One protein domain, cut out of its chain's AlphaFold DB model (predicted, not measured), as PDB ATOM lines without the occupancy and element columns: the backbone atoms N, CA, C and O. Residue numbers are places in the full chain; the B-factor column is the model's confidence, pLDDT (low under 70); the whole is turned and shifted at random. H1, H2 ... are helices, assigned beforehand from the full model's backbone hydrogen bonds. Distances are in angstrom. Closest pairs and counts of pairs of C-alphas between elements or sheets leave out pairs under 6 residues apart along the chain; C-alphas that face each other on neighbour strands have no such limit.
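What this domain is: This is residues 32 to 116 of the 118 residues of an uncharacterized protein of Hordeum vulgare subsp. vulgare (UniProt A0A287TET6). A rounded helical domain is built round H2, the helix nearest the middle, with H3 folding back beside it as a helical hairpin and H1 crossing H2 at about a right angle. H4 turns a corner after H3 and comes to one end of H2, and the short H5 follows near the end of the printed part. The printed part has 85 residues with five named helices, H1 to H5 in order, and no named strand: the class is all helix. It is compact, with a radius of gyration of the C-alphas of 11.9 A and spans of 31, 24 and 20 A.

How they stand to each other: H1, residues 35 to 46, touches H2, residues 58 to 67, about perpendicular at 76 degrees; the closest C-alphas are those of Ser 38 and Leu 61, 5.0 A apart. H2 is the hub, touching four other helices. H3, residues 79 to 91, touches H2 in a helical hairpin, a shallow tilt of 24 degrees, opposite ways; the closest C-alphas are those of Ala 65 and Ile 80, 5.5 A apart. H1 and H3 are close but not clearly touching, with the closest C-alphas, of Ala 42 and Leu 79, 7.4 A apart. H4, residues 95 to 104, and H2 touch only at their ends, where the closest C-alphas, of Ser 59 and Val 101, are 6.2 A apart. H3, with residue 91 alone, and H4 only just touch, and only at the corner, with 3 pairs of C-alphas within 8 A; the closest are those of Val 91 and Asp 97, 5.3 A apart. H5, residues 111 to 114, and H2 only just touch, with 3 pairs of C-alphas within 8 A; the closest are those of Cys 63 and Trp 111, 5.9 A apart. H1 is apart from H4 and H5. In H1, H2, H3 and H4 every O i to N i+4 pair is within hydrogen-bond range; H5 is too short for such a pair.

Where its parts are: H1 begins at C-alpha 35, (-2.970, 63.415, 166.560), and measures 16.6 A from first to last C-alpha. H2 measures 14.0 A, H3 16.3 A and H4 14.3 A. H5 measures 5.2 A and ends at C-alpha 114, (-2.765, 66.012, 149.154).

The domain as a whole: The two C-alphas farthest apart are those of Leu 74 and Arg 96, at 33.4 A. The links H1 to H2 and H2 to H3 are long, with 11 residues each. The printed part has no cut, its mean pLDDT is 96.3, and no printed residue is under 70.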
ATOM      1  N   LEU A  32       2.024  63.449 163.644       94.81
ATOM      2  CA  LEU A  32       1.010  62.519 163.144       94.81
ATOM      3  C   LEU A  32      -0.314  63.263 162.869       94.81
ATOM      4  O   LEU A  32      -0.904  63.835 163.795       94.81
ATOM      5  N   PRO A  33      -0.821  63.252 161.622       95.56
ATOM      6  CA  PRO A  33      -2.025  63.994 161.273       95.56
ATOM      7  C   PRO A  33      -3.255  63.422 161.983       95.56
ATOM      8  O   PRO A  33      -3.489  62.217 162.002       95.56
ATOM      9  N   GLY A  34      -4.053  64.304 162.586       94.50
ATOM     10  CA  GLY A  34      -5.175  63.918 163.446       94.50
ATOM     11  C   GLY A  34      -4.774  63.505 164.870       94.50
ATOM     12  O   GLY A  34      -5.647  63.217 165.684       94.50
ATOM     13  N   GLY A  35      -3.479  63.535 165.198       95.12
ATOM     14  CA  GLY A  35      -2.970  63.415 166.560       95.12
ATOM     15  C   GLY A  35      -3.199  62.054 167.221       95.12
ATOM     16  O   GLY A  35      -3.435  61.035 166.571       95.12
ATOM     17  N   ALA A  36      -3.102  62.047 168.553       95.38
ATOM     18  CA  ALA A  36      -3.168  60.829 169.360       95.38
ATOM     19  C   ALA A  36      -4.474  60.044 169.157       95.38
ATOM     20  O   ALA A  36      -4.433  58.817 169.099       95.38
ATOM     21  N   ASP A  37      -5.599  60.738 168.971       95.31
ATOM     22  CA  ASP A  37      -6.908  60.111 168.771       95.31
ATOM     23  C   ASP A  37      -6.935  59.268 167.485       95.31
ATOM     24  O   ASP A  37      -7.351  58.107 167.497       95.31
ATOM     25  N   SER A  38      -6.421  59.805 166.372       97.31
ATOM     26  CA  SER A  38      -6.299  59.047 165.121       97.31
ATOM     27  C   SER A  38      -5.333  57.871 165.250       97.31
ATOM     28  O   SER A  38      -5.607  56.788 164.725       97.31
ATOM     29  N   PHE A  39      -4.215  58.056 165.959       96.94
ATOM     30  CA  PHE A  39      -3.263  56.973 166.203       96.94
ATOM     31  C   PHE A  39      -3.881  55.849 167.037       96.94
ATOM     32  O   PHE A  39      -3.698  54.678 166.708       96.94
ATOM     33  N   GLU A  40      -4.650  56.174 168.078       96.69
ATOM     34  CA  GLU A  40      -5.340  55.176 168.893       96.69
ATOM     35  C   GLU A  40      -6.290  54.329 168.038       96.69
ATOM     36  O   GLU A  40      -6.281  53.100 168.135       96.69
ATOM     37  N   LEU A  41      -7.076  54.955 167.157       98.06
ATOM     38  CA  LEU A  41      -7.975  54.237 166.247       98.06
ATOM     39  C   LEU A  41      -7.197  53.339 165.274       98.06
ATOM     40  O   LEU A  41      -7.561  52.174 165.089       98.06
ATOM     41  N   ALA A  42      -6.095  53.832 164.704       97.81
ATOM     42  CA  ALA A  42      -5.222  53.035 163.843       97.81
ATOM     43  C   ALA A  42      -4.578  51.856 164.598       97.81
ATOM     44  O   ALA A  42      -4.485  50.741 164.072       97.81
ATOM     45  N   ALA A  43      -4.186  52.060 165.857       96.62
ATOM     46  CA  ALA A  43      -3.650  51.024 166.729       96.62
ATOM     47  C   ALA A  43      -4.711  49.964 167.056       96.62
ATOM     48  O   ALA A  43      -4.456  48.770 166.890       96.62
ATOM     49  N   ARG A  44      -5.924  50.374 167.443       97.19
ATOM     50  CA  ARG A  44      -7.066  49.473 167.671       97.19
ATOM     51  C   ARG A  44      -7.354  48.626 166.434       97.19
ATOM     52  O   ARG A  44      -7.423  47.400 166.545       97.19
ATOM     53  N   PHE A  45      -7.412  49.255 165.258       97.06
ATOM     54  CA  PHE A  45      -7.531  48.546 163.983       97.06
ATOM     55  C   PHE A  45      -6.408  47.517 163.826       97.06
ATOM     56  O   PHE A  45      -6.662  46.352 163.528       97.06
ATOM     57  N   CYS A  46      -5.163  47.908 164.093       96.12
ATOM     58  CA  CYS A  46      -4.000  47.034 164.000       96.12
ATOM     59  C   CYS A  46      -4.038  45.806 164.925       96.12
ATOM     60  O   CYS A  46      -3.351  44.825 164.636       96.12
ATOM     61  N   TYR A  47      -4.777  45.869 166.033       95.31
ATOM     62  CA  TYR A  47      -4.972  44.768 166.982       95.31
ATOM     63  C   TYR A  47      -6.274  43.987 166.741       95.31
ATOM     64  O   TYR A  47      -6.631  43.126 167.540       95.31
ATOM     65  N   GLY A  48      -6.986  44.261 165.642       94.31
ATOM     66  CA  GLY A  48      -8.240  43.582 165.307       94.31
ATOM     67  C   GLY A  48      -9.425  44.014 166.172       94.31
ATOM     68  O   GLY A  48     -10.440  43.321 166.207       94.31
ATOM     69  N   MET A  49      -9.310  45.144 166.870       95.75
ATOM     70  CA  MET A  49     -10.420  45.724 167.616       95.75
ATOM     71  C   MET A  49     -11.374  46.450 166.664       95.75
ATOM     72  O   MET A  49     -10.966  46.962 165.619       95.75
ATOM     73  N   ALA A  50     -12.649  46.518 167.045       91.69
ATOM     74  CA  ALA A  50     -13.626  47.320 166.325       91.69
ATOM     75  C   ALA A  50     -13.256  48.812 166.399       91.69
ATOM     76  O   ALA A  50     -12.876  49.319 167.458       91.69
ATOM     77  N   VAL A  51     -13.374  49.493 165.261       94.31
ATOM     78  CA  VAL A  51     -13.123  50.929 165.116       94.31
ATOM     79  C   VAL A  51     -14.373  51.564 164.532       94.31
ATOM     80  O   VAL A  51     -14.790  51.211 163.429       94.31
ATOM     81  N   ASP A  52     -14.957  52.499 165.275       94.81
ATOM     82  CA  ASP A  52     -16.138  53.232 164.838       94.81
ATOM     83  C   ASP A  52     -15.717  54.407 163.951       94.81
ATOM     84  O   ASP A  52     -15.092  55.370 164.406       94.81
ATOM     85  N   LEU A  53     -16.053  54.320 162.666       97.06
ATOM     86  CA  LEU A  53     -15.829  55.391 161.702       97.06
ATOM     87  C   LEU A  53     -16.983  56.391 161.762       97.06
ATOM     88  O   LEU A  53     -18.154  56.015 161.677       97.06
ATOM     89  N   THR A  54     -16.654  57.672 161.896       97.62
ATOM     90  CA  THR A  54     -17.627  58.761 161.983       97.62
ATOM     91  C   THR A  54     -17.183  59.942 161.130       97.62
ATOM     92  O   THR A  54     -16.001  60.118 160.840       97.62
ATOM     93  N   ALA A  55     -18.120  60.820 160.772       97.25
ATOM     94  CA  ALA A  55     -17.792  62.044 160.045       97.25
ATOM     95  C   ALA A  55     -16.792  62.948 160.797       97.25
ATOM     96  O   ALA A  55     -16.075  63.715 160.170       97.25
ATOM     97  N   SER A  56     -16.712  62.858 162.130       96.31
ATOM     98  CA  SER A  56     -15.808  63.692 162.930       96.31
ATOM     99  C   SER A  56     -14.379  63.154 163.026       96.31
ATOM    100  O   SER A  56     -13.481  63.931 163.327       96.31
ATOM    101  N   ASN A  57     -14.159  61.849 162.823       97.19
ATOM    102  CA  ASN A  57     -12.830  61.234 162.956       97.19
ATOM    103  C   ASN A  57     -12.216  60.801 161.618       97.19
ATOM    104  O   ASN A  57     -11.000  60.631 161.529       97.19
ATOM    105  N   ILE A  58     -13.032  60.647 160.572       98.06
ATOM    106  CA  ILE A  58     -12.607  59.966 159.351       98.06
ATOM    107  C   ILE A  58     -11.500  60.699 158.593       98.06
ATOM    108  O   ILE A  58     -10.597  60.042 158.080       98.06
ATOM    109  N   SER A  59     -11.518  62.035 158.547       97.62
ATOM    110  CA  SER A  59     -10.471  62.802 157.860       97.62
ATOM    111  C   SER A  59      -9.121  62.639 158.556       97.62
ATOM    112  O   SER A  59      -8.123  62.335 157.908       97.62
ATOM    113  N   GLY A  60      -9.101  62.757 159.887       97.75
ATOM    114  CA  GLY A  60      -7.901  62.546 160.692       97.75
ATOM    115  C   GLY A  60      -7.380  61.120 160.555       97.75
ATOM    116  O   GLY A  60      -6.179  60.922 160.384       97.75
ATOM    117  N   LEU A  61      -8.276  60.131 160.567       98.25
ATOM    118  CA  LEU A  61      -7.900  58.728 160.441       98.25
ATOM    119  C   LEU A  61      -7.384  58.380 159.040       98.25
ATOM    120  O   LEU A  61      -6.413  57.637 158.938       98.25
ATOM    121  N   ARG A  62      -7.970  58.936 157.970       98.19
ATOM    122  CA  ARG A  62      -7.481  58.756 156.590       98.19
ATOM    123  C   ARG A  62      -6.074  59.326 156.425       98.19
ATOM    124  O   ARG A  62      -5.231  58.668 155.815       98.19
ATOM    125  N   CYS A  63      -5.807  60.506 156.987       98.06
ATOM    126  CA  CYS A  63      -4.473  61.105 156.972       98.06
ATOM    127  C   CYS A  63      -3.475  60.301 157.822       98.06
ATOM    128  O   CYS A  63      -2.356  60.052 157.380       98.06
ATOM    129  N   ALA A  64      -3.868  59.852 159.018       97.94
ATOM    130  CA  ALA A  64      -3.016  59.021 159.870       97.94
ATOM    131  C   ALA A  64      -2.692  57.672 159.218       97.94
ATOM    132  O   ALA A  64      -1.554  57.216 159.280       97.94
ATOM    133  N   ALA A  65      -3.672  57.048 158.562       97.94
ATOM    134  CA  ALA A  65      -3.486  55.799 157.834       97.94
ATOM    135  C   ALA A  65      -2.490  55.957 156.675       97.94
ATOM    136  O   ALA A  65      -1.664  55.067 156.472       97.94
ATOM    137  N   GLU A  66      -2.523  57.097 155.972       97.81
ATOM    138  CA  GLU A  66      -1.509  57.447 154.968       97.81
ATOM    139  C   GLU A  66      -0.129  57.586 155.602       97.81
ATOM    140  O   GLU A  66       0.823  56.935 155.179       97.81
ATOM    141  N   TYR A  67      -0.025  58.404 156.656       97.19
ATOM    142  CA  TYR A  67       1.232  58.638 157.362       97.19
ATOM    143  C   TYR A  67       1.858  57.327 157.846       97.19
ATOM    144  O   TYR A  67       3.075  57.174 157.801       97.19
ATOM    145  N   LEU A  68       1.035  56.389 158.316       97.12
ATOM    146  CA  LEU A  68       1.451  55.081 158.815       97.12
ATOM    147  C   LEU A  68       1.651  54.033 157.705       97.12
ATOM    148  O   LEU A  68       2.019  52.900 158.023       97.12
ATOM    149  N   GLU A  69       1.442  54.381 156.433       97.31
ATOM    150  CA  GLU A  69       1.591  53.487 155.277       97.31
ATOM    151  C   GLU A  69       0.742  52.203 155.434       97.31
ATOM    152  O   GLU A  69       1.238  51.079 155.322       97.31
ATOM    153  N   MET A  70      -0.544  52.355 155.780       97.62
ATOM    154  CA  MET A  70      -1.480  51.243 156.023       97.62
ATOM    155  C   MET A  70      -2.228  50.833 154.744       97.62
ATOM    156  O   MET A  70      -3.452  50.980 154.645       97.62
ATOM    157  N   THR A  71      -1.473  50.348 153.754       97.31
ATOM    158  CA  THR A  71      -1.955  50.014 152.402       97.31
ATOM    159  C   THR A  71      -2.486  48.583 152.289       97.31
ATOM    160  O   THR A  71      -2.232  47.733 153.150       97.31
ATOM    161  N   GLU A  72      -3.208  48.296 151.202       96.62
ATOM    162  CA  GLU A  72      -3.711  46.946 150.912       96.62
ATOM    163  C   GLU A  72      -2.615  45.932 150.556       96.62
ATOM    164  O   GLU A  72      -2.850  44.730 150.641       96.62
ATOM    165  N   ASP A  73      -1.397  46.389 150.243       96.31
ATOM    166  CA  ASP A  73      -0.250  45.503 149.997       96.31
ATOM    167  C   ASP A  73       0.160  44.715 151.253       96.31
ATOM    168  O   ASP A  73       0.774  43.652 151.155       96.31
ATOM    169  N   LEU A  74      -0.161  45.243 152.440       95.62
ATOM    170  CA  LEU A  74       0.105  44.591 153.725       95.62
ATOM    171  C   LEU A  74      -1.041  43.671 154.155       95.62
ATOM    172  O   LEU A  74      -0.803  42.615 154.742       95.62
ATOM    173  N   GLU A  75      -2.282  44.078 153.894       94.81
ATOM    174  CA  GLU A  75      -3.484  43.326 154.244       94.81
ATOM    175  C   GLU A  75      -4.671  43.774 153.386       94.81
ATOM    176  O   GLU A  75      -4.954  44.965 153.285       94.81
ATOM    177  N   GLU A  76      -5.418  42.827 152.818       95.50
ATOM    178  CA  GLU A  76      -6.642  43.136 152.072       95.50
ATOM    179  C   GLU A  76      -7.644  43.905 152.951       95.50
ATOM    180  O   GLU A  76      -7.976  43.485 154.065       95.50
ATOM    181  N   GLY A  77      -8.135  45.047 152.459       95.12
ATOM    182  CA  GLY A  77      -9.024  45.907 153.232       95.12
ATOM    183  C   GLY A  77      -8.346  46.602 154.417       95.12
ATOM    184  O   GLY A  77      -8.995  46.809 155.450       95.12
ATOM    185  N   ASN A  78      -7.068  46.971 154.298       97.38
ATOM    186  CA  ASN A  78      -6.369  47.778 155.302       97.38
ATOM    187  C   ASN A  78      -7.022  49.170 155.491       97.38
ATOM    188  O   ASN A  78      -7.988  49.557 154.823       97.38
ATOM    189  N   LEU A  79      -6.518  49.937 156.454       97.69
ATOM    190  CA  LEU A  79      -7.175  51.129 156.970       97.69
ATOM    191  C   LEU A  79      -7.353  52.241 155.928       97.69
ATOM    192  O   LEU A  79      -8.394  52.901 155.940       97.69
ATOM    193  N   ILE A  80      -6.400  52.426 155.006       98.25
ATOM    194  CA  ILE A  80      -6.553  53.393 153.905       98.25
ATOM    195  C   ILE A  80      -7.806  53.060 153.086       98.25
ATOM    196  O   ILE A  80      -8.718  53.880 153.006       98.25
ATOM    197  N   PHE A  81      -7.921  51.823 152.602       97.81
ATOM    198  CA  PHE A  81      -9.074  51.377 151.818       97.81
ATOM    199  C   PHE A  81     -10.399  51.560 152.573       97.81
ATOM    200  O   PHE A  81     -11.374  52.099 152.045       97.81
ATOM    201  N   LYS A  82     -10.445  51.158 153.851       97.69
ATOM    202  CA  LYS A  82     -11.660  51.290 154.673       97.69
ATOM    203  C   LYS A  82     -12.078  52.742 154.878       97.69
ATOM    204  O   LYS A  82     -13.274  53.037 154.864       97.69
ATOM    205  N   THR A  83     -11.115  53.636 155.087       98.12
ATOM    206  CA  THR A  83     -11.414  55.054 155.306       98.12
ATOM    207  C   THR A  83     -11.858  55.750 154.018       98.12
ATOM    208  O   THR A  83     -12.821  56.518 154.053       98.12
ATOM    209  N   GLU A  84     -11.267  55.412 152.870       97.50
ATOM    210  CA  GLU A  84     -11.706  55.891 151.549       97.50
ATOM    211  C   GLU A  84     -13.110  55.411 151.184       97.50
ATOM    212  O   GLU A  84     -13.935  56.196 150.709       97.50
ATOM    213  N   ALA A  85     -13.415  54.141 151.455       97.56
ATOM    214  CA  ALA A  85     -14.748  53.594 151.244       97.56
ATOM    215  C   ALA A  85     -15.791  54.323 152.108       97.56
ATOM    216  O   ALA A  85     -16.871  54.664 151.625       97.56
ATOM    217  N   PHE A  86     -15.476  54.616 153.373       97.81
ATOM    218  CA  PHE A  86     -16.388  55.360 154.245       97.81
ATOM    219  C   PHE A  86     -16.607  56.799 153.759       97.81
ATOM    220  O   PHE A  86     -17.751  57.254 153.694       97.81
ATOM    221  N   LEU A  87     -15.539  57.503 153.367       97.31
ATOM    222  CA  LEU A  87     -15.650  58.834 152.764       97.31
ATOM    223  C   LEU A  87     -16.549  58.794 151.519       97.31
ATOM    224  O   LEU A  87     -17.529  59.532 151.432       97.31
ATOM    225  N   SER A  88     -16.276  57.869 150.600       96.44
ATOM    226  CA  SER A  88     -16.957  57.793 149.304       96.44
ATOM    227  C   SER A  88     -18.426  57.390 149.413       96.44
ATOM    228  O   SER A  88     -19.285  57.995 148.772       96.44
ATOM    229  N   TYR A  89     -18.735  56.366 150.209       96.56
ATOM    230  CA  TYR A  89     -20.076  55.777 150.238       96.56
ATOM    231  C   TYR A  89     -20.970  56.349 151.338       96.56
ATOM    232  O   TYR A  89     -22.187  56.414 151.151       96.56
ATOM    233  N   VAL A  90     -20.400  56.770 152.471       96.50
ATOM    234  CA  VAL A  90     -21.172  57.259 153.624       96.50
ATOM    235  C   VAL A  90     -21.161  58.782 153.678       96.50
ATOM    236  O   VAL A  90     -22.224  59.399 153.636       96.50
ATOM    237  N   VAL A  91     -19.977  59.397 153.721       97.12
ATOM    238  CA  VAL A  91     -19.850  60.851 153.926       97.12
ATOM    239  C   VAL A  91     -20.383  61.635 152.730       97.12
ATOM    240  O   VAL A  91     -21.206  62.531 152.916       97.12
ATOM    241  N   LEU A  92     -19.966  61.292 151.506       94.62
ATOM    242  CA  LEU A  92     -20.395  62.017 150.300       94.62
ATOM    243  C   LEU A  92     -21.884  61.823 149.972       94.62
ATOM    244  O   LEU A  92     -22.475  62.630 149.255       94.62
ATOM    245  N   SER A  93     -22.523  60.802 150.545       96.94
ATOM    246  CA  SER A  93     -23.967  60.570 150.417       96.94
ATOM    247  C   SER A  93     -24.806  61.449 151.358       96.94
ATOM    248  O   SER A  93     -26.034  61.473 151.256       96.94
ATOM    249  N   SER A  94     -24.173  62.182 152.282       97.50
ATOM    250  CA  SER A  94     -24.830  62.999 153.304       97.50
ATOM    251  C   SER A  94     -24.174  64.373 153.391       97.50
ATOM    252  O   SER A  94     -23.096  64.540 153.954       97.50
ATOM    253  N   TRP A  95     -24.861  65.407 152.898       97.38
ATOM    254  CA  TRP A  95     -24.338  66.781 152.930       97.38
ATOM    255  C   TRP A  95     -23.995  67.261 154.351       97.38
ATOM    256  O   TRP A  95     -23.077  68.058 154.525       97.38
ATOM    257  N   ARG A  96     -24.714  66.775 155.377       98.06
ATOM    258  CA  ARG A  96     -24.421  67.110 156.778       98.06
ATOM    259  C   ARG A  96     -23.078  66.533 157.203       98.06
ATOM    260  O   ARG A  96     -22.271  67.260 157.770       98.06
ATOM    261  N   ASP A  97     -22.838  65.263 156.890       97.88
ATOM    262  CA  ASP A  97     -21.582  64.591 157.223       97.88
ATOM    263  C   ASP A  97     -20.426  65.156 156.400       97.88
ATOM    264  O   ASP A  97     -19.343  65.364 156.938       97.88
ATOM    265  N   SER A  98     -20.675  65.521 155.138       97.50
ATOM    266  CA  SER A  98     -19.694  66.219 154.302       97.50
ATOM    267  C   SER A  98     -19.244  67.537 154.942       97.50
ATOM    268  O   SER A  98     -18.051  67.798 155.020       97.50
ATOM    269  N   ILE A  99     -20.164  68.351 155.480       97.44
ATOM    270  CA  ILE A  99     -19.796  69.589 156.194       97.44
ATOM    271  C   ILE A  99     -18.977  69.296 157.457       97.44
ATOM    272  O   ILE A  99     -18.060  70.053 157.772       97.44
ATOM    273  N   VAL A 100     -19.306  68.233 158.196       97.88
ATOM    274  CA  VAL A 100     -18.539  67.845 159.390       97.88
ATOM    275  C   VAL A 100     -17.107  67.468 159.003       97.88
ATOM    276  O   VAL A 100     -16.180  67.979 159.627       97.88
ATOM    277  N   VAL A 101     -16.932  66.669 157.946       97.38
ATOM    278  CA  VAL A 101     -15.610  66.281 157.429       97.38
ATOM    279  C   VAL A 101     -14.817  67.489 156.930       97.38
ATOM    280  O   VAL A 101     -13.650  67.639 157.272       97.38
ATOM    281  N   LEU A 102     -15.451  68.396 156.179       96.00
ATOM    282  CA  LEU A 102     -14.800  69.626 155.716       96.00
ATOM    283  C   LEU A 102     -14.251  70.449 156.892       96.00
ATOM    284  O   LEU A 102     -13.127  70.937 156.836       96.00
ATOM    285  N   LYS A 103     -15.022  70.571 157.981       95.81
ATOM    286  CA  LYS A 103     -14.579  71.278 159.193       95.81
ATOM    287  C   LYS A 103     -13.436  70.564 159.909       95.81
ATOM    288  O   LYS A 103     -12.524  71.223 160.396       95.81
ATOM    289  N   SER A 104     -13.454  69.232 159.981       94.25
ATOM    290  CA  SER A 104     -12.371  68.480 160.631       94.25
ATOM    291  C   SER A 104     -11.059  68.507 159.839       94.25
ATOM    292  O   SER A 104     -10.021  68.131 160.380       94.25
ATOM    293  N   CYS A 105     -11.063  68.973 158.587       95.94
ATOM    294  CA  CYS A 105      -9.858  69.153 157.778       95.94
ATOM    295  C   CYS A 105      -9.064  70.435 158.081       95.94
ATOM    296  O   CYS A 105      -7.902  70.502 157.685       95.94
ATOM    297  N   GLU A 106      -9.611  71.409 158.822       92.56
ATOM    298  CA  GLU A 106      -8.921  72.679 159.136       92.56
ATOM    299  C   GLU A 106      -7.553  72.472 159.817       92.56
ATOM    300  O   GLU A 106      -6.609  73.215 159.559       92.56
ATOM    301  N   GLY A 107      -7.422  71.437 160.654       90.19
ATOM    302  CA  GLY A 107      -6.177  71.085 161.350       90.19
ATOM    303  C   GLY A 107      -5.324  70.021 160.654       90.19
ATOM    304  O   GLY A 107      -4.415  69.482 161.279       90.19
ATOM    305  N   LEU A 108      -5.640  69.657 159.406       94.56
ATOM    306  CA  LEU A 108      -5.018  68.533 158.692       94.56
ATOM    307  C   LEU A 108      -4.232  68.954 157.444       94.56
ATOM    308  O   LEU A 108      -3.817  68.086 156.680       94.56
ATOM    309  N   SER A 109      -4.020  70.247 157.202       91.50
ATOM    310  CA  SER A 109      -3.157  70.697 156.103       91.50
ATOM    311  C   SER A 109      -1.689  70.303 156.374       91.50
ATOM    312  O   SER A 109      -1.249  70.387 157.523       91.50
ATOM    313  N   PRO A 110      -0.918  69.834 155.370       93.75
ATOM    314  CA  PRO A 110      -1.281  69.681 153.954       93.75
ATOM    315  C   PRO A 110      -1.880  68.305 153.602       93.75
ATOM    316  O   PRO A 110      -2.163  68.026 152.439       93.75
ATOM    317  N   TRP A 111      -2.057  67.413 154.578       96.12
ATOM    318  CA  TRP A 111      -2.486  66.031 154.347       96.12
ATOM    319  C   TRP A 111      -3.854  65.927 153.682       96.12
ATOM    320  O   TRP A 111      -4.003  65.182 152.718       96.12
ATOM    321  N   ALA A 112      -4.843  66.678 154.171       95.19
ATOM    322  CA  ALA A 112      -6.203  66.601 153.639       95.19
ATOM    323  C   ALA A 112      -6.288  67.016 152.158       95.19
ATOM    324  O   ALA A 112      -7.026  66.394 151.398       95.19
ATOM    325  N   GLU A 113      -5.499  68.014 151.750       94.56
ATOM    326  CA  GLU A 113      -5.420  68.510 150.367       94.56
ATOM    327  C   GLU A 113      -4.704  67.498 149.461       94.56
ATOM    328  O   GLU A 113      -5.203  67.127 148.399       94.56
ATOM    329  N   ASN A 114      -3.551  66.990 149.910       96.00
ATOM    330  CA  ASN A 114      -2.765  66.012 149.154       96.00
ATOM    331  C   ASN A 114      -3.535  64.706 148.916       96.00
ATOM    332  O   ASN A 114      -3.351  64.060 147.886       96.00
ATOM    333  N   LEU A 115      -4.400  64.333 149.860       95.06
ATOM    334  CA  LEU A 115      -5.259  63.153 149.782       95.06
ATOM    335  C   LEU A 115      -6.619  63.430 149.134       95.06
ATOM    336  O   LEU A 115      -7.455  62.531 149.084       95.06
ATOM    337  N   GLN A 116      -6.844  64.651 148.639       93.44
ATOM    338  CA  GLN A 116      -8.075  65.068 147.965       93.44
ATOM    339  C   GLN A 116      -9.342  64.824 148.800       93.44
ATOM    340  O   GLN A 116     -10.409  64.512 148.268       93.44
TER     341      GLN A 116